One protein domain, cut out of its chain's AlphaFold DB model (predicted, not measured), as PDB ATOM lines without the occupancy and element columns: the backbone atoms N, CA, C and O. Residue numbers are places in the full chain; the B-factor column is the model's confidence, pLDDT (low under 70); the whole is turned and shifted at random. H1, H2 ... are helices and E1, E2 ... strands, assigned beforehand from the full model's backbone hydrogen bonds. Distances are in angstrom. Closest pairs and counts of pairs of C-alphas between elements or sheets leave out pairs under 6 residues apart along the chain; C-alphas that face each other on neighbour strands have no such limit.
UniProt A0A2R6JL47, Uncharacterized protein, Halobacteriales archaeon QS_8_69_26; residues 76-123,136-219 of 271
ATOM      1  N   THR A  76      16.733   8.635 -35.164       68.50
ATOM      2  CA  THR A  76      17.677   8.152 -34.129       68.50
ATOM      3  C   THR A  76      17.450   8.808 -32.774       68.50
ATOM      4  O   THR A  76      18.229   8.578 -31.855       68.50
ATOM      5  N   GLY A  77      16.416   9.635 -32.647       79.19
ATOM      6  CA  GLY A  77      16.084  10.327 -31.414       79.19
ATOM      7  C   GLY A  77      14.770  11.080 -31.557       79.19
ATOM      8  O   GLY A  77      14.363  11.441 -32.658       79.19
ATOM      9  N   SER A  78      14.119  11.287 -30.423       90.12
ATOM     10  CA  SER A  78      12.916  12.097 -30.301       90.12
ATOM     11  C   SER A  78      13.069  12.974 -29.071       90.12
ATOM     12  O   SER A  78      13.564  12.501 -28.047       90.12
ATOM     13  N   VAL A  79      12.611  14.218 -29.148       92.44
ATOM     14  CA  VAL A  79      12.462  15.076 -27.964       92.44
ATOM     15  C   VAL A  79      10.993  15.207 -27.618       92.44
ATOM     16  O   VAL A  79      10.145  15.261 -28.507       92.44
ATOM     17  N   GLU A  80      10.684  15.282 -26.331       94.38
ATOM     18  CA  GLU A  80       9.325  15.536 -25.856       94.38
ATOM     19  C   GLU A  80       9.278  16.885 -25.138       94.38
ATOM     20  O   GLU A  80      10.102  17.170 -24.264       94.38
ATOM     21  N   TYR A  81       8.300  17.717 -25.492       94.62
ATOM     22  CA  TYR A  81       8.027  18.969 -24.790       94.62
ATOM     23  C   TYR A  81       6.771  18.815 -23.943       94.62
ATOM     24  O   TYR A  81       5.729  18.396 -24.443       94.62
ATOM     25  N   VAL A  82       6.881  19.178 -22.669       96.38
ATOM     26  CA  VAL A  82       5.758  19.298 -21.744       96.38
ATOM     27  C   VAL A  82       5.489  20.777 -21.547       96.38
ATOM     28  O   VAL A  82       6.374  21.505 -21.098       96.38
ATOM     29  N   VAL A  83       4.293  21.218 -21.910       97.00
ATOM     30  CA  VAL A  83       3.895  22.622 -21.839       97.00
ATOM     31  C   VAL A  83       3.003  22.847 -20.636       97.00
ATOM     32  O   VAL A  83       2.074  22.088 -20.404       97.00
ATOM     33  N   ALA A  84       3.273  23.907 -19.889       97.38
ATOM     34  CA  ALA A  84       2.442  24.362 -18.791       97.38
ATOM     35  C   ALA A  84       2.070  25.833 -18.978       97.38
ATOM     36  O   ALA A  84       2.817  26.624 -19.566       97.38
ATOM     37  N   ALA A  85       0.916  26.202 -18.436       97.69
ATOM     38  CA  ALA A  85       0.537  27.591 -18.260       97.69
ATOM     39  C   ALA A  85       1.074  28.111 -16.920       97.69
ATOM     40  O   ALA A  85       0.872  27.489 -15.878       97.69
ATOM     41  N   GLY A  86       1.765  29.246 -16.969       96.88
ATOM     42  CA  GLY A  86       2.140  30.037 -15.803       96.88
ATOM     43  C   GLY A  86       1.053  31.058 -15.463       96.88
ATOM     44  O   GLY A  86      -0.137  30.836 -15.684       96.88
ATOM     45  N   GLU A  87       1.452  32.220 -14.946       97.31
ATOM     46  CA  GLU A  87       0.507  33.299 -14.644       97.31
ATOM     47  C   GLU A  87      -0.050  33.925 -15.935       97.31
ATOM     48  O   GLU A  87       0.689  34.506 -16.734       97.31
ATOM     49  N   ILE A  88      -1.368  33.818 -16.129       97.56
ATOM     50  CA  ILE A  88      -2.109  34.456 -17.222       97.56
ATOM     51  C   ILE A  88      -3.090  35.469 -16.607       97.56
ATOM     52  O   ILE A  88      -3.865  35.098 -15.723       97.56
ATOM     53  N   PRO A  89      -3.098  36.739 -17.056       97.62
ATOM     54  CA  PRO A  89      -4.015  37.754 -16.551       97.62
ATOM     55  C   PRO A  89      -5.475  37.319 -16.671       97.62
ATOM     56  O   PRO A  89      -5.918  36.925 -17.748       97.62
ATOM     57  N   GLU A  90      -6.245  37.451 -15.589       97.19
ATOM     58  CA  GLU A  90      -7.631  36.966 -15.528       97.19
ATOM     59  C   GLU A  90      -8.566  37.613 -16.561       97.19
ATOM     60  O   GLU A  90      -9.643  37.085 -16.836       97.19
ATOM     61  N   GLU A  91      -8.213  38.769 -17.134       97.12
ATOM     62  CA  GLU A  91      -9.012  39.360 -18.207       97.12
ATOM     63  C   GLU A  91      -8.951  38.576 -19.531       97.12
ATOM     64  O   GLU A  91      -9.850  38.737 -20.366       97.12
ATOM     65  N   ILE A  92      -7.915  37.751 -19.723       98.00
ATOM     66  CA  ILE A  92      -7.750  36.873 -20.882       98.00
ATOM     67  C   ILE A  92      -8.656  35.652 -20.687       98.00
ATOM     68  O   ILE A  92      -8.619  34.980 -19.660       98.00
ATOM     69  N   GLY A  93      -9.534  35.426 -21.660       97.88
ATOM     70  CA  GLY A  93     -10.464  34.301 -21.695       97.88
ATOM     71  C   GLY A  93      -9.941  33.102 -22.481       97.88
ATOM     72  O   GLY A  93     -10.331  31.994 -22.152       97.88
ATOM     73  N   SER A  94      -9.075  33.334 -23.473       98.31
ATOM     74  CA  SER A  94      -8.371  32.297 -24.235       98.31
ATOM     75  C   SER A  94      -6.982  32.778 -24.653       98.31
ATOM     76  O   SER A  94      -6.794  33.971 -24.929       98.31
ATOM     77  N   LEU A  95      -5.998  31.874 -24.688       98.00
ATOM     78  CA  LEU A  95      -4.629  32.165 -25.122       98.00
ATOM     79  C   LEU A  95      -4.078  30.999 -25.943       98.00
ATOM     80  O   LEU A  95      -3.448  30.087 -25.416       98.00
ATOM     81  N   GLU A  96      -4.253  31.079 -27.255       98.06
ATOM     82  CA  GLU A  96      -3.724  30.098 -28.196       98.06
ATOM     83  C   GLU A  96      -2.266  30.415 -28.543       98.06
ATOM     84  O   GLU A  96      -1.933  31.527 -28.966       98.06
ATOM     85  N   VAL A  97      -1.389  29.423 -28.414       96.62
ATOM     86  CA  VAL A  97       0.028  29.516 -28.774       96.62
ATOM     87  C   VAL A  97       0.382  28.403 -29.752       96.62
ATOM     88  O   VAL A  97       0.229  27.222 -29.454       96.62
ATOM     89  N   THR A  98       0.902  28.781 -30.921       95.69
ATOM     90  CA  THR A  98       1.395  27.840 -31.934       95.69
ATOM     91  C   THR A  98       2.901  27.676 -31.817       95.69
ATOM     92  O   THR A  98       3.686  28.598 -32.071       95.69
ATOM     93  N   LEU A  99       3.302  26.458 -31.495       94.12
ATOM     94  CA  LEU A  99       4.652  26.050 -31.169       94.12
ATOM     95  C   LEU A  99       5.236  25.191 -32.289       94.12
ATOM     96  O   LEU A  99       4.511  24.486 -32.990       94.12
ATOM     97  N   LYS A 100       6.554  25.243 -32.468       92.38
ATOM     98  CA  LYS A 100       7.271  24.474 -33.490       92.38
ATOM     99  C   LYS A 100       8.586  23.936 -32.938       92.38
ATOM    100  O   LYS A 100       9.392  24.710 -32.419       92.38
ATOM    101  N   ALA A 101       8.812  22.635 -33.118       92.75
ATOM    102  CA  ALA A 101      10.097  21.995 -32.866       92.75
ATOM    103  C   ALA A 101      10.969  22.044 -34.128       92.75
ATOM    104  O   ALA A 101      10.536  21.678 -35.229       92.75
ATOM    105  N   VAL A 102      12.203  22.512 -33.966       91.62
ATOM    106  CA  VAL A 102      13.174  22.676 -35.049       91.62
ATOM    107  C   VAL A 102      14.481  22.011 -34.650       91.62
ATOM    108  O   VAL A 102      15.001  22.249 -33.567       91.62
ATOM    109  N   PHE A 103      15.036  21.213 -35.549       91.56
ATOM    110  CA  PHE A 103      16.266  20.458 -35.364       91.56
ATOM    111  C   PHE A 103      17.326  20.952 -36.328       91.56
ATOM    112  O   PHE A 103      17.008  21.398 -37.433       91.56
ATOM    113  N   VAL A 104      18.591  20.859 -35.929       90.75
ATOM    114  CA  VAL A 104      19.705  21.332 -36.743       90.75
ATOM    115  C   VAL A 104      20.764  20.259 -36.959       90.75
ATOM    116  O   VAL A 104      21.080  19.455 -36.085       90.75
ATOM    117  N   ASN A 105      21.329  20.262 -38.161       89.00
ATOM    118  CA  ASN A 105      22.435  19.395 -38.565       89.00
ATOM    119  C   ASN A 105      23.788  19.976 -38.124       89.00
ATOM    120  O   ASN A 105      24.735  19.243 -37.862       89.00
ATOM    121  N   ASN A 106      23.889  21.301 -37.979       86.00
ATOM    122  CA  ASN A 106      25.118  21.963 -37.557       86.00
ATOM    123  C   ASN A 106      24.861  22.948 -36.412       86.00
ATOM    124  O   ASN A 106      24.036  23.850 -36.528       86.00
ATOM    125  N   ALA A 107      25.634  22.843 -35.328       78.38
ATOM    126  CA  ALA A 107      25.485  23.725 -34.172       78.38
ATOM    127  C   ALA A 107      25.733  25.214 -34.505       78.38
ATOM    128  O   ALA A 107      25.226  26.112 -33.837       78.38
ATOM    129  N   THR A 108      26.481  25.523 -35.570       78.12
ATOM    130  CA  THR A 108      26.672  26.913 -36.016       78.12
ATOM    131  C   THR A 108      25.399  27.543 -36.594       78.12
ATOM    132  O   THR A 108      25.271  28.772 -36.555       78.12
ATOM    133  N   ASP A 109      24.435  26.735 -37.047       74.88
ATOM    134  CA  ASP A 109      23.139  27.211 -37.541       74.88
ATOM    135  C   ASP A 109      22.244  27.731 -36.402       74.88
ATOM    136  O   ASP A 109      21.473  28.672 -36.620       74.88
ATOM    137  N   PHE A 110      22.432  27.249 -35.160       72.19
ATOM    138  CA  PHE A 110      21.832  27.865 -33.967       72.19
ATOM    139  C   PHE A 110      22.239  29.322 -33.826       72.19
ATOM    140  O   PHE A 110      21.405  30.227 -33.771       72.19
ATOM    141  N   ARG A 111      23.557  29.550 -33.799       68.75
ATOM    142  CA  ARG A 111      24.149  30.854 -33.483       68.75
ATOM    143  C   ARG A 111      23.837  31.887 -34.551       68.75
ATOM    144  O   ARG A 111      23.663  33.065 -34.252       68.75
ATOM    145  N   ARG A 112      23.731  31.453 -35.807       71.06
ATOM    146  CA  ARG A 112      23.491  32.332 -36.959       71.06
ATOM    147  C   ARG A 112      22.019  32.592 -37.256       71.06
ATOM    148  O   ARG A 112      21.740  33.237 -38.254       71.06
ATOM    149  N   HIS A 113      21.109  32.126 -36.401       68.69
ATOM    150  CA  HIS A 113      19.674  32.405 -36.481       68.69
ATOM    151  C   HIS A 113      18.959  31.835 -37.731       68.69
ATOM    152  O   HIS A 113      17.754  32.007 -37.873       68.69
ATOM    153  N   ARG A 114      19.644  31.046 -38.571       73.31
ATOM    154  CA  ARG A 114      19.137  30.634 -39.892       73.31
ATOM    155  C   ARG A 114      17.933  29.691 -39.852       73.31
ATOM    156  O   ARG A 114      17.149  29.682 -40.790       73.31
ATOM    157  N   CYS A 115      17.786  28.903 -38.788       77.31
ATOM    158  CA  CYS A 115      16.698  27.924 -38.666       77.31
ATOM    159  C   CYS A 115      15.410  28.491 -38.057       77.31
ATOM    160  O   CYS A 115      14.426  27.772 -37.928       77.31
ATOM    161  N   TRP A 116      15.412  29.771 -37.686       72.31
ATOM    162  CA  TRP A 116      14.323  30.411 -36.944       72.31
ATOM    163  C   TRP A 116      13.903  31.740 -37.598       72.31
ATOM    164  O   TRP A 116      13.094  32.454 -37.031       72.31
ATOM    165  N   ASP A 117      14.437  32.096 -38.774       60.16
ATOM    166  CA  ASP A 117      14.200  33.404 -39.416       60.16
ATOM    167  C   ASP A 117      12.757  33.595 -39.924       60.16
ATOM    168  O   ASP A 117      12.273  34.728 -39.997       60.16
ATOM    169  N   ASP A 118      12.029  32.508 -40.207       56.66
ATOM    170  CA  ASP A 118      10.630  32.558 -40.672       56.66
ATOM    171  C   ASP A 118       9.658  33.155 -39.652       56.66
ATOM    172  O   ASP A 118       8.481  33.376 -39.949       56.66
ATOM    173  N   THR A 119      10.132  33.435 -38.446       54.28
ATOM    174  CA  THR A 119       9.287  33.923 -37.379       54.28
ATOM    175  C   THR A 119       9.300  35.438 -37.204       54.28
ATOM    176  O   THR A 119       8.485  35.949 -36.446       54.28
ATOM    177  N   TYR A 120      10.132  36.192 -37.931       53.31
ATOM    178  CA  TYR A 120      10.051  37.658 -37.909       53.31
ATOM    179  C   TYR A 120       8.760  38.157 -38.576       53.31
ATOM    180  O   TYR A 120       8.609  38.119 -39.802       53.31
ATOM    181  N   ARG A 121       7.834  38.685 -37.765       54.16
ATOM    182  CA  ARG A 121       6.642  39.412 -38.226       54.16
ATOM    183  C   ARG A 121       6.751  40.902 -37.885       54.16
ATOM    184  O   ARG A 121       7.062  41.279 -36.761       54.16
ATOM    185  N   GLY A 122       6.492  41.750 -38.878       48.56
ATOM    186  CA  GLY A 122       6.468  43.211 -38.775       48.56
ATOM    187  C   GLY A 122       6.156  43.843 -40.141       48.56
ATOM    188  O   GLY A 122       6.320  43.167 -41.159       48.56
ATOM    189  N   PRO A 123       5.726  45.121 -40.205       49.12
ATOM    190  CA  PRO A 123       5.402  45.797 -41.473       49.12
ATOM    191  C   PRO A 123       6.623  45.951 -42.393       49.12
ATOM    192  O   PRO A 123       6.480  46.174 -43.590       49.12
ATOM    193  N   ARG A 136      19.820  22.865 -45.943       62.28
ATOM    194  CA  ARG A 136      20.310  21.525 -45.553       62.28
ATOM    195  C   ARG A 136      20.651  21.418 -44.059       62.28
ATOM    196  O   ARG A 136      21.021  20.343 -43.597       62.28
ATOM    197  N   GLY A 137      20.544  22.532 -43.329       78.88
ATOM    198  CA  GLY A 137      20.917  22.647 -41.921       78.88
ATOM    199  C   GLY A 137      19.765  22.523 -40.926       78.88
ATOM    200  O   GLY A 137      20.041  22.242 -39.768       78.88
ATOM    201  N   CYS A 138      18.506  22.686 -41.349       87.38
ATOM    202  CA  CYS A 138      17.349  22.767 -40.449       87.38
ATOM    203  C   CYS A 138      16.263  21.755 -40.833       87.38
ATOM    204  O   CYS A 138      15.978  21.572 -42.016       87.38
ATOM    205  N   TYR A 139      15.619  21.157 -39.840       89.12
ATOM    206  CA  TYR A 139      14.482  20.259 -40.003       89.12
ATOM    207  C   TYR A 139      13.349  20.697 -39.079       89.12
ATOM    208  O   TYR A 139      13.559  20.877 -37.885       89.12
ATOM    209  N   ASN A 140      12.153  20.886 -39.630       89.31
ATOM    210  CA  ASN A 140      10.965  21.245 -38.857       89.31
ATOM    211  C   ASN A 140      10.136  19.980 -38.631       89.31
ATOM    212  O   ASN A 140       9.666  19.400 -39.607       89.31
ATOM    213  N   ALA A 141       9.912  19.592 -37.376       88.19
ATOM    214  CA  ALA A 141       9.147  18.382 -37.048       88.19
ATOM    215  C   ALA A 141       7.621  18.597 -37.011       88.19
ATOM    216  O   ALA A 141       6.875  17.704 -36.629       88.19
ATOM    217  N   GLY A 142       7.149  19.778 -37.418       85.62
ATOM    218  CA  GLY A 142       5.736  20.160 -37.386       85.62
ATOM    219  C   GLY A 142       5.441  21.243 -36.353       85.62
ATOM    220  O   GLY A 142       6.338  21.739 -35.669       85.62
ATOM    221  N   SER A 143       4.176  21.654 -36.295       91.56
ATOM    222  CA  SER A 143       3.681  22.641 -35.337       91.56
ATOM    223  C   SER A 143       2.468  22.117 -34.589       91.56
ATOM    224  O   SER A 143       1.668  21.380 -35.161       91.56
ATOM    225  N   VAL A 144       2.318  22.558 -33.347       95.56
ATOM    226  CA  VAL A 144       1.177  22.255 -32.484       95.56
ATOM    227  C   VAL A 144       0.631  23.552 -31.908       95.56
ATOM    228  O   VAL A 144       1.403  24.452 -31.583       95.56
ATOM    229  N   THR A 145      -0.689  23.661 -31.815       96.94
ATOM    230  CA  THR A 145      -1.368  24.802 -31.198       96.94
ATOM    231  C   THR A 145      -1.994  24.338 -29.896       96.94
ATOM    232  O   THR A 145      -2.617  23.280 -29.866       96.94
ATOM    233  N   VAL A 146      -1.793  25.117 -28.838       97.69
ATOM    234  CA  VAL A 146      -2.273  24.827 -27.484       97.69
ATOM    235  C   VAL A 146      -2.984  26.063 -26.953       97.69
ATOM    236  O   VAL A 146      -2.441  27.160 -27.092       97.69
ATOM    237  N   ASP A 147      -4.157  25.902 -26.340       98.12
ATOM    238  CA  ASP A 147      -4.765  26.964 -25.536       98.12
ATOM    239  C   ASP A 147      -4.251  26.866 -24.099       98.12
ATOM    240  O   ASP A 147      -4.587  25.948 -23.355       98.12
ATOM    241  N   LEU A 148      -3.415  27.824 -23.703       97.88
ATOM    242  CA  LEU A 148      -2.806  27.856 -22.378       97.88
ATOM    243  C   LEU A 148      -3.825  28.106 -21.260       97.88
ATOM    244  O   LEU A 148      -3.540  27.807 -20.108       97.88
ATOM    245  N   THR A 149      -5.002  28.654 -21.563       98.06
ATOM    246  CA  THR A 149      -6.047  28.866 -20.548       98.06
ATOM    247  C   THR A 149      -6.875  27.616 -20.263       98.06
ATOM    248  O   THR A 149      -7.539  27.563 -19.230       98.06
ATOM    249  N   GLU A 150      -6.810  26.615 -21.144       97.62
ATOM    250  CA  GLU A 150      -7.498  25.327 -20.991       97.62
ATOM    251  C   GLU A 150      -6.599  24.242 -20.371       97.62
ATOM    252  O   GLU A 150      -7.060  23.134 -20.105       97.62
ATOM    253  N   LEU A 151      -5.321  24.545 -20.111       97.31
ATOM    254  CA  LEU A 151      -4.393  23.605 -19.488       97.31
ATOM    255  C   LEU A 151      -4.656  23.467 -17.982       97.31
ATOM    256  O   LEU A 151      -4.359  24.367 -17.198       97.31
ATOM    257  N   ASP A 152      -5.090  22.280 -17.557       94.75
ATOM    258  CA  ASP A 152      -5.238  21.902 -16.139       94.75
ATOM    259  C   ASP A 152      -3.904  21.472 -15.474       94.75
ATOM    260  O   ASP A 152      -3.877  20.898 -14.381       94.75
ATOM    261  N   GLY A 153      -2.772  21.727 -16.135       94.94
ATOM    262  CA  GLY A 153      -1.430  21.395 -15.670       94.94
ATOM    263  C   GLY A 153      -0.444  21.188 -16.822       94.94
ATOM    264  O   GLY A 153      -0.765  21.488 -17.970       94.94
ATOM    265  N   PRO A 154       0.765  20.676 -16.532       96.75
ATOM    266  CA  PRO A 154       1.740  20.352 -17.565       96.75
ATOM    267  C   PRO A 154       1.232  19.244 -18.501       96.75
ATOM    268  O   PRO A 154       0.969  18.125 -18.055       96.75
ATOM    269  N   GLU A 155       1.146  19.534 -19.798       96.75
ATOM    270  CA  GLU A 155       0.661  18.620 -20.832       96.75
ATOM    271  C   GLU A 155       1.786  18.233 -21.811       96.75
ATOM    272  O   GLU A 155       2.441  19.108 -22.388       96.75
ATOM    273  N   PRO A 156       2.053  16.930 -22.016       95.88
ATOM    274  CA  PRO A 156       3.000  16.480 -23.025       95.88
ATOM    275  C   PRO A 156       2.424  16.665 -24.431       95.88
ATOM    276  O   PRO A 156       1.338  16.187 -24.745       95.88
ATOM    277  N   LEU A 157       3.205  17.271 -25.320       94.69
ATOM    278  CA  LEU A 157       2.827  17.469 -26.724       94.69
ATOM    279  C   LEU A 157       3.119  16.251 -27.613       94.69
ATOM    280  O   LEU A 157       2.886  16.287 -28.821       94.69
ATOM    281  N   GLY A 158       3.646  15.183 -27.016       91.88
ATOM    282  CA  GLY A 158       4.133  14.003 -27.714       91.88
ATOM    283  C   GLY A 158       5.566  14.153 -28.241       91.88
ATOM    284  O   GLY A 158       6.214  15.191 -28.057       91.88
ATOM    285  N   PRO A 159       6.095  13.083 -28.860       93.44
ATOM    286  CA  PRO A 159       7.447  13.074 -29.391       93.44
ATOM    287  C   PRO A 159       7.540  13.892 -30.681       93.44
ATOM    288  O   PRO A 159       6.707  13.776 -31.580       93.44
ATOM    289  N   PHE A 160       8.614  14.663 -30.798       93.31
ATOM    290  CA  PHE A 160       9.053  15.270 -32.045       93.31
ATOM    291  C   PHE A 160      10.261  14.494 -32.559       93.31
ATOM    292  O   PHE A 160      11.339  14.541 -31.963       93.31
ATOM    293  N   ASP A 161      10.064  13.780 -33.661       91.81
ATOM    294  CA  ASP A 161      11.113  13.032 -34.345       91.81
ATOM    295  C   ASP A 161      11.891  13.917 -35.310       91.81
ATOM    296  O   ASP A 161      11.335  14.816 -35.947       91.81
ATOM    297  N   ALA A 162      13.167  13.597 -35.505       89.56
ATOM    298  CA  ALA A 162      13.929  14.138 -36.614       89.56
ATOM    299  C   ALA A 162      14.913  13.114 -37.204       89.56
ATOM    300  O   ALA A 162      15.381  12.205 -36.512       89.56
ATOM    301  N   PRO A 163      15.267  13.251 -38.497       89.44
ATOM    302  CA  PRO A 163      16.246  12.372 -39.122       89.44
ATOM    303  C   PRO A 163      17.593  12.425 -38.394       89.44
ATOM    304  O   PRO A 163      18.011  13.486 -37.927       89.44
ATOM    305  N   ALA A 164      18.325  11.308 -38.403       86.38
ATOM    306  CA  ALA A 164      19.616  11.174 -37.718       86.38
ATOM    307  C   ALA A 164      20.660  12.252 -38.059       86.38
ATOM    308  O   ALA A 164      21.538  12.581 -37.258       86.38
ATOM    309  N   THR A 165      20.555  12.831 -39.255       87.94
ATOM    310  CA  THR A 165      21.416  13.924 -39.712       87.94
ATOM    311  C   THR A 165      21.199  15.234 -38.952       87.94
ATOM    312  O   THR A 165      22.027  16.123 -39.075       87.94
ATOM    313  N   PHE A 166      20.123  15.390 -38.177       89.00
ATOM    314  CA  PHE A 166      19.805  16.606 -37.414       89.00
ATOM    315  C   PHE A 166      20.077  16.432 -35.915       89.00
ATOM    316  O   PHE A 166      19.239  16.728 -35.068       89.00
ATOM    317  N   SER A 167      21.251  15.905 -35.581       89.19
ATOM    318  CA  SER A 167      21.664  15.561 -34.213       89.19
ATOM    319  C   SER A 167      22.567  16.606 -33.550       89.19
ATOM    320  O   SER A 167      23.043  16.381 -32.440       89.19
ATOM    321  N   ALA A 168      22.824  17.745 -34.203       89.69
ATOM    322  CA  ALA A 168      23.639  18.806 -33.609       89.69
ATOM    323  C   ALA A 168      22.859  19.653 -32.595       89.69
ATOM    324  O   ALA A 168      23.474  20.375 -31.805       89.69
ATOM    325  N   GLY A 169      21.531  19.569 -32.620       90.56
ATOM    326  CA  GLY A 169      20.662  20.104 -31.586       90.56
ATOM    327  C   GLY A 169      19.240  20.341 -32.051       90.56
ATOM    328  O   GLY A 169      18.883  20.109 -33.207       90.56
ATOM    329  N   HIS A 170      18.437  20.830 -31.119       91.94
ATOM    330  CA  HIS A 170      17.048  21.167 -31.334       91.94
ATOM    331  C   HIS A 170      16.648  22.458 -30.603       91.94
ATOM    332  O   HIS A 170      17.367  22.985 -29.752       91.94
ATOM    333  N   GLY A 171      15.487  22.993 -30.952       90.44
ATOM    334  CA  GLY A 171      14.897  24.142 -30.293       90.44
ATOM    335  C   GLY A 171      13.387  24.170 -30.452       90.44
ATOM    336  O   GLY A 171      12.823  23.563 -31.364       90.44
ATOM    337  N   PHE A 172      12.753  24.912 -29.555       92.00
ATOM    338  CA  PHE A 172      11.308  25.082 -29.508       92.00
ATOM    339  C   PHE A 172      10.978  26.558 -29.664       92.00
ATOM    340  O   PHE A 172      11.606  27.411 -29.030       92.00
ATOM    341  N   VAL A 173      10.044  26.878 -30.556       91.12
ATOM    342  CA  VAL A 173       9.777  28.258 -30.967       91.12
ATOM    343  C   VAL A 173       8.288  28.541 -30.931       91.12
ATOM    344  O   VAL A 173       7.500  27.776 -31.481       91.12
ATOM    345  N   VAL A 174       7.914  29.688 -30.369       92.69
ATOM    346  CA  VAL A 174       6.570  30.251 -30.532       92.69
ATOM    347  C   VAL A 174       6.499  30.915 -31.896       92.69
ATOM    348  O   VAL A 174       7.133  31.940 -32.131       92.69
ATOM    349  N   THR A 175       5.728  30.352 -32.815       90.19
ATOM    350  CA  THR A 175       5.539  30.922 -34.160       90.19
ATOM    351  C   THR A 175       4.387  31.918 -34.231       90.19
ATOM    352  O   THR A 175       4.435  32.850 -35.033       90.19
ATOM    353  N   GLU A 176       3.382  31.745 -33.379       91.75
ATOM    354  CA  GLU A 176       2.187  32.579 -33.317       91.75
ATOM    355  C   GLU A 176       1.602  32.504 -31.909       91.75
ATOM    356  O   GLU A 176       1.730  31.479 -31.242       91.75
ATOM    357  N   ALA A 177       1.001  33.599 -31.455       94.50
ATOM    358  CA  ALA A 177       0.167  33.596 -30.267       94.50
ATOM    359  C   ALA A 177      -0.976  34.597 -30.449       94.50
ATOM    360  O   ALA A 177      -0.759  35.725 -30.907       94.50
ATOM    361  N   SER A 178      -2.178  34.178 -30.084       95.94
ATOM    362  CA  SER A 178      -3.401  34.973 -30.121       95.94
ATOM    363  C   SER A 178      -4.126  34.837 -28.797       95.94
ATOM    364  O   SER A 178      -4.109  33.785 -28.173       95.94
ATOM    365  N   ALA A 179      -4.764  35.917 -28.362       97.44
ATOM    366  CA  ALA A 179      -5.574  35.895 -27.157       97.44
ATOM    367  C   ALA A 179      -6.886  36.625 -27.384       97.44
ATOM    368  O   ALA A 179      -6.954  37.602 -28.146       97.44
ATOM    369  N   GLU A 180      -7.906  36.189 -26.663       98.44
ATOM    370  CA  GLU A 180      -9.186  36.871 -26.572       98.44
ATOM    371  C   GLU A 180      -9.473  37.201 -25.111       98.44
ATOM    372  O   GLU A 180      -9.129  36.462 -24.191       98.44
ATOM    373  N   TYR A 181     -10.079  38.357 -24.874       98.25
ATOM    374  CA  TYR A 181     -10.606  38.696 -23.561       98.25
ATOM    375  C   TYR A 181     -11.835  37.831 -23.259       98.25
ATOM    376  O   TYR A 181     -12.526  37.380 -24.170       98.25
ATOM    377  N   ARG A 182     -12.215  37.707 -21.983       97.38
ATOM    378  CA  ARG A 182     -13.449  36.994 -21.578       97.38
ATOM    379  C   ARG A 182     -14.742  37.521 -22.217       97.38
ATOM    380  O   ARG A 182     -15.757  36.834 -22.216       97.38
ATOM    381  N   ASN A 183     -14.730  38.744 -22.746       96.56
ATOM    382  CA  ASN A 183     -15.854  39.320 -23.486       96.56
ATOM    383  C   ASN A 183     -15.860  38.950 -24.989       96.56
ATOM    384  O   ASN A 183     -16.660  39.511 -25.735       96.56
ATOM    385  N   GLY A 184     -14.953  38.072 -25.436       97.44
ATOM    386  CA  GLY A 184     -14.799  37.618 -26.822       97.44
ATOM    387  C   GLY A 184     -14.066  38.598 -27.746       97.44
ATOM    388  O   GLY A 184     -13.971  38.370 -28.947       97.44
ATOM    389  N   SER A 185     -13.570  39.727 -27.232       97.94
ATOM    390  CA  SER A 185     -12.817  40.683 -28.051       97.94
ATOM    391  C   SER A 185     -11.360  40.248 -28.175       97.94
ATOM    392  O   SER A 185     -10.744  39.847 -27.190       97.94
ATOM    393  N   ARG A 186     -10.768  40.390 -29.364       97.19
ATOM    394  CA  ARG A 186      -9.359  40.036 -29.584       97.19
ATOM    395  C   ARG A 186      -8.405  40.992 -28.877       97.19
ATOM    396  O   ARG A 186      -8.581  42.214 -28.902       97.19
ATOM    397  N   VAL A 187      -7.345  40.435 -28.304       95.50
ATOM    398  CA  VAL A 187      -6.196  41.200 -27.823       95.50
ATOM    399  C   VAL A 187      -5.427  41.731 -29.034       95.50
ATOM    400  O   VAL A 187      -5.068  40.979 -29.934       95.50
ATOM    401  N   GLY A 188      -5.183  43.045 -29.077       88.56
ATOM    402  CA  GLY A 188      -4.613  43.696 -30.262       88.56
ATOM    403  C   GLY A 188      -3.182  43.260 -30.595       88.56
ATOM    404  O   GLY A 188      -2.874  42.993 -31.752       88.56
ATOM    405  N   SER A 189      -2.298  43.188 -29.598       85.06
ATOM    406  CA  SER A 189      -0.931  42.696 -29.786       85.06
ATOM    407  C   SER A 189      -0.383  42.050 -28.516       85.06
ATOM    408  O   SER A 189      -0.564  42.554 -27.405       85.06
ATOM    409  N   ILE A 190       0.315  40.932 -28.708       92.25
ATOM    410  CA  ILE A 190       1.068  40.226 -27.674       92.25
ATOM    411  C   ILE A 190       2.523  40.249 -28.120       92.25
ATOM    412  O   ILE A 190       2.877  39.706 -29.169       92.25
ATOM    413  N   LYS A 191       3.394  40.897 -27.347       91.31
ATOM    414  CA  LYS A 191       4.825  40.802 -27.611       91.31
ATOM    415  C   LYS A 191       5.251  39.357 -27.418       91.31
ATOM    416  O   LYS A 191       4.903  38.723 -26.429       91.31
ATOM    417  N   GLY A 192       6.024  38.864 -28.372       85.38
ATOM    418  CA  GLY A 192       6.506  37.494 -28.367       85.38
ATOM    419  C   GLY A 192       5.679  36.500 -29.168       85.38
ATOM    420  O   GLY A 192       6.154  35.401 -29.439       85.38
ATOM    421  N   ALA A 193       4.509  36.925 -29.643       78.69
ATOM    422  CA  ALA A 193       3.788  36.261 -30.714       78.69
ATOM    423  C   ALA A 193       4.541  36.478 -32.039       78.69
ATOM    424  O   ALA A 193       4.409  37.527 -32.671       78.69
ATOM    425  N   GLY A 194       5.384  35.525 -32.438       74.12
ATOM    426  CA  GLY A 194       6.148  35.614 -33.690       74.12
ATOM    427  C   GLY A 194       7.649  35.495 -33.485       74.12
ATOM    428  O   GLY A 194       8.398  36.443 -33.712       74.12
ATOM    429  N   GLY A 195       8.092  34.318 -33.057       76.12
ATOM    430  CA  GLY A 195       9.489  33.918 -33.163       76.12
ATOM    431  C   GLY A 195      10.323  33.912 -31.926       76.12
ATOM    432  O   GLY A 195      11.551  33.890 -32.028       76.12
ATOM    433  N   ILE A 196       9.688  33.930 -30.761       82.81
ATOM    434  CA  ILE A 196      10.446  33.737 -29.542       82.81
ATOM    435  C   ILE A 196      10.957  32.305 -29.506       82.81
ATOM    436  O   ILE A 196      10.198  31.339 -29.575       82.81
ATOM    437  N   ARG A 197      12.275  32.201 -29.364       85.44
ATOM    438  CA  ARG A 197      12.935  30.966 -28.972       85.44
ATOM    439  C   ARG A 197      12.604  30.714 -27.521       85.44
ATOM    440  O   ARG A 197      12.965  31.509 -26.658       85.44
ATOM    441  N   VAL A 198      11.915  29.615 -27.301       85.19
ATOM    442  CA  VAL A 198      11.589  29.125 -25.976       85.19
ATOM    443  C   VAL A 198      12.831  28.457 -25.406       85.19
ATOM    444  O   VAL A 198      13.340  28.868 -24.373       85.19
ATOM    445  N   ASN A 199      13.376  27.490 -26.147       84.12
ATOM    446  CA  ASN A 199      14.580  26.764 -25.774       84.12
ATOM    447  C   ASN A 199      15.473  26.522 -26.990       84.12
ATOM    448  O   ASN A 199      14.984  26.371 -28.113       84.12
ATOM    449  N   VAL A 200      16.777  26.441 -26.742       86.12
ATOM    450  CA  VAL A 200      17.795  26.024 -27.699       86.12
ATOM    451  C   VAL A 200      18.773  25.104 -26.980       86.12
ATOM    452  O   VAL A 200      19.460  25.535 -26.057       86.12
ATOM    453  N   VAL A 201      18.855  23.857 -27.431       88.44
ATOM    454  CA  VAL A 201      19.726  22.836 -26.848       88.44
ATOM    455  C   VAL A 201      20.740  22.397 -27.892       88.44
ATOM    456  O   VAL A 201      20.375  21.911 -28.964       88.44
ATOM    457  N   GLU A 202      22.023  22.571 -27.578       87.69
ATOM    458  CA  GLU A 202      23.119  22.010 -28.368       87.69
ATOM    459  C   GLU A 202      23.323  20.533 -27.974       87.69
ATOM    460  O   GLU A 202      23.443  20.227 -26.788       87.69
ATOM    461  N   GLY A 203      23.407  19.630 -28.958       85.25
ATOM    462  CA  GLY A 203      23.680  18.203 -28.738       85.25
ATOM    463  C   GLY A 203      22.620  17.242 -29.295       85.25
ATOM    464  O   GLY A 203      21.698  17.667 -29.986       85.25
ATOM    465  N   PRO A 204      22.764  15.930 -29.044       83.19
ATOM    466  CA  PRO A 204      21.806  14.926 -29.495       83.19
ATOM    467  C   PRO A 204      20.379  15.193 -29.004       83.19
ATOM    468  O   PRO A 204      20.143  15.923 -28.048       83.19
ATOM    469  N   GLN A 205      19.417  14.590 -29.692       84.38
ATOM    470  CA  GLN A 205      18.005  14.662 -29.337       84.38
ATOM    471  C   GLN A 205      17.722  13.655 -28.223       84.38
ATOM    472  O   GLN A 205      17.605  12.461 -28.504       84.38
ATOM    473  N   ASP A 206      17.646  14.116 -26.980       85.50
ATOM    474  CA  ASP A 206      17.287  13.266 -25.854       85.50
ATOM    475  C   ASP A 206      16.432  13.981 -24.805       85.50
ATOM    476  O   ASP A 206      16.506  15.188 -24.590       85.50
ATOM    477  N   GLY A 207      15.585  13.190 -24.149       87.25
ATOM    478  CA  GLY A 207      14.878  13.604 -22.949       87.25
ATOM    479  C   GLY A 207      13.612  14.428 -23.167       87.25
ATOM    480  O   GLY A 207      13.018  14.502 -24.249       87.25
ATOM    481  N   ARG A 208      13.176  14.996 -22.045       92.44
ATOM    482  CA  ARG A 208      11.914  15.703 -21.878       92.44
ATOM    483  C   ARG A 208      12.182  17.106 -21.344       92.44
ATOM    484  O   ARG A 208      12.898  17.291 -20.358       92.44
ATOM    485  N   TYR A 209      11.570  18.098 -21.975       92.38
ATOM    486  CA  TYR A 209      11.760  19.508 -21.645       92.38
ATOM    487  C   TYR A 209      10.458  20.112 -21.146       92.38
ATOM    488  O   TYR A 209       9.444  20.040 -21.836       92.38
ATOM    489  N   HIS A 210      10.493  20.725 -19.964       94.69
ATOM    490  CA  HIS A 210       9.352  21.451 -19.429       94.69
ATOM    491  C   HIS A 210       9.432  22.915 -19.853       94.69
ATOM    492  O   HIS A 210      10.461  23.575 -19.681       94.69
ATOM    493  N   VAL A 211       8.336  23.405 -20.414       95.56
ATOM    494  CA  VAL A 211       8.188  24.764 -20.909       95.56
ATOM    495  C   VAL A 211       6.957  25.367 -20.259       95.56
ATOM    496  O   VAL A 211       5.842  24.936 -20.525       95.56
ATOM    497  N   GLU A 212       7.153  26.386 -19.440       96.69
ATOM    498  CA  GLU A 212       6.063  27.161 -18.864       96.69
ATOM    499  C   GLU A 212       5.905  28.477 -19.627       96.69
ATOM    500  O   GLU A 212       6.893  29.127 -19.968       96.69
ATOM    501  N   PHE A 213       4.669  28.880 -19.910       96.94
ATOM    502  CA  PHE A 213       4.373  30.166 -20.534       96.94
ATOM    503  C   PHE A 213       3.558  31.050 -19.600       96.94
ATOM    504  O   PHE A 213       2.431  30.709 -19.249       96.94
ATOM    505  N   ALA A 214       4.093  32.221 -19.271       96.75
ATOM    506  CA  ALA A 214       3.386  33.262 -18.533       96.75
ATOM    507  C   ALA A 214       3.122  34.483 -19.424       96.75
ATOM    508  O   ALA A 214       3.778  34.689 -20.452       96.75
ATOM    509  N   VAL A 215       2.167  35.320 -19.021       96.94
ATOM    510  CA  VAL A 215       1.860  36.585 -19.690       96.94
ATOM    511  C   VAL A 215       1.998  37.746 -18.718       96.94
ATOM    512  O   VAL A 215       1.198  37.929 -17.806       96.94
ATOM    513  N   GLU A 216       2.974  38.608 -18.979       96.44
ATOM    514  CA  GLU A 216       3.130  39.859 -18.244       96.44
ATOM    515  C   GLU A 216       2.289  40.984 -18.851       96.44
ATOM    516  O   GLU A 216       2.085  41.058 -20.070       96.44
ATOM    517  N   THR A 217       1.856  41.914 -17.996       96.12
ATOM    518  CA  THR A 217       1.083  43.095 -18.398       96.12
ATOM    519  C   THR A 217       1.886  44.381 -18.256       96.12
ATOM    520  O   THR A 217       2.593  44.603 -17.277       96.12
ATOM    521  N   TYR A 218       1.740  45.265 -19.239       93.94
ATOM    522  CA  TYR A 218       2.401  46.561 -19.300       93.94
ATOM    523  C   TYR A 218       1.391  47.652 -19.659       93.94
ATOM    524  O   TYR A 218       0.484  47.445 -20.467       93.94
ATOM    525  N   ARG A 219       1.554  48.842 -19.069       92.69
ATOM    526  CA  ARG A 219       0.708  50.024 -19.354       92.69
ATOM    527  C   ARG A 219       1.456  51.142 -20.075       92.69
ATOM    528  O   ARG A 219       0.837  52.025 -20.652       92.69
TER     529      ARG A 219
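What this domain is: This is residues 76 to 123 and 136 to 219 of the 271 residues of an uncharacterized protein of Halobacteriales archaeon QS_8_69_26 (UniProt A0A2R6JL47). Two strongly twisted sheets, E3 E2 E5 E6 and E4 E1 E7, lie partly face to face as a sandwich; E4 runs beside E3 along one side, and a short helix, H1, is over E5 near one end. The printed part has 132 residues, in chain order E1 E2 H1 E3 E4 E5 E6 E7, and is mostly strand. The four-stranded sheet is antiparallel; E4 E1 E7 is mixed. The whole is compact, radius of gyration of the C-alphas 15.5 A, spanning 48 by 36 by 20 A.

Where its parts are: Find the larger sheet in E2, residues 92 to 104, 35.3 A long, and E5, residues 169 to 181, 37.3 A, with E3, residues 138 to 147, and E6, residues 196 to 202. E1, residues 76 to 85, begins at C-alpha 76 (17.677, 8.152, -34.129). Look then for H1, residues 107 to 111, E4, residues 155 to 163, and E7, residues 208 to 217, which ends at C-alpha 217 (1.083, 43.095, -18.398).

How they stand to each other: Read N 98 and O 176 of antiparallel E2 and E5, 2.8 A apart. E3 bends by 50 degrees at residue 141; its N 139 and O 103 of E2 are 2.8 A apart. In the hairpin E5 and E6, N 201 and O 170 are 2.9 A apart. H1 is on this sheet, height 7.5 A; its O i to N i+4 count is 0 of 1, i+3 2 of 2. The closest C-alphas of E3 and E4, Ala 141 and Phe 160, are 5.9 A apart. E4 and E1 are antiparallel, N 157 to O 81 2.9 A; E1 and E7 parallel, N 82 to O 209 2.8 A. E2 and E7 are apart.

The domain as a whole: The C-alphas of Thr 165 and Asn 183, the two farthest apart, are 47.9 A apart. Residues 124 to 135 are not printed; C-alphas 123 and 136 are 28.8 A apart. E5 to E6 is a long link. Look for pLDDT under 70 at 11 residues, among them 117 to 123.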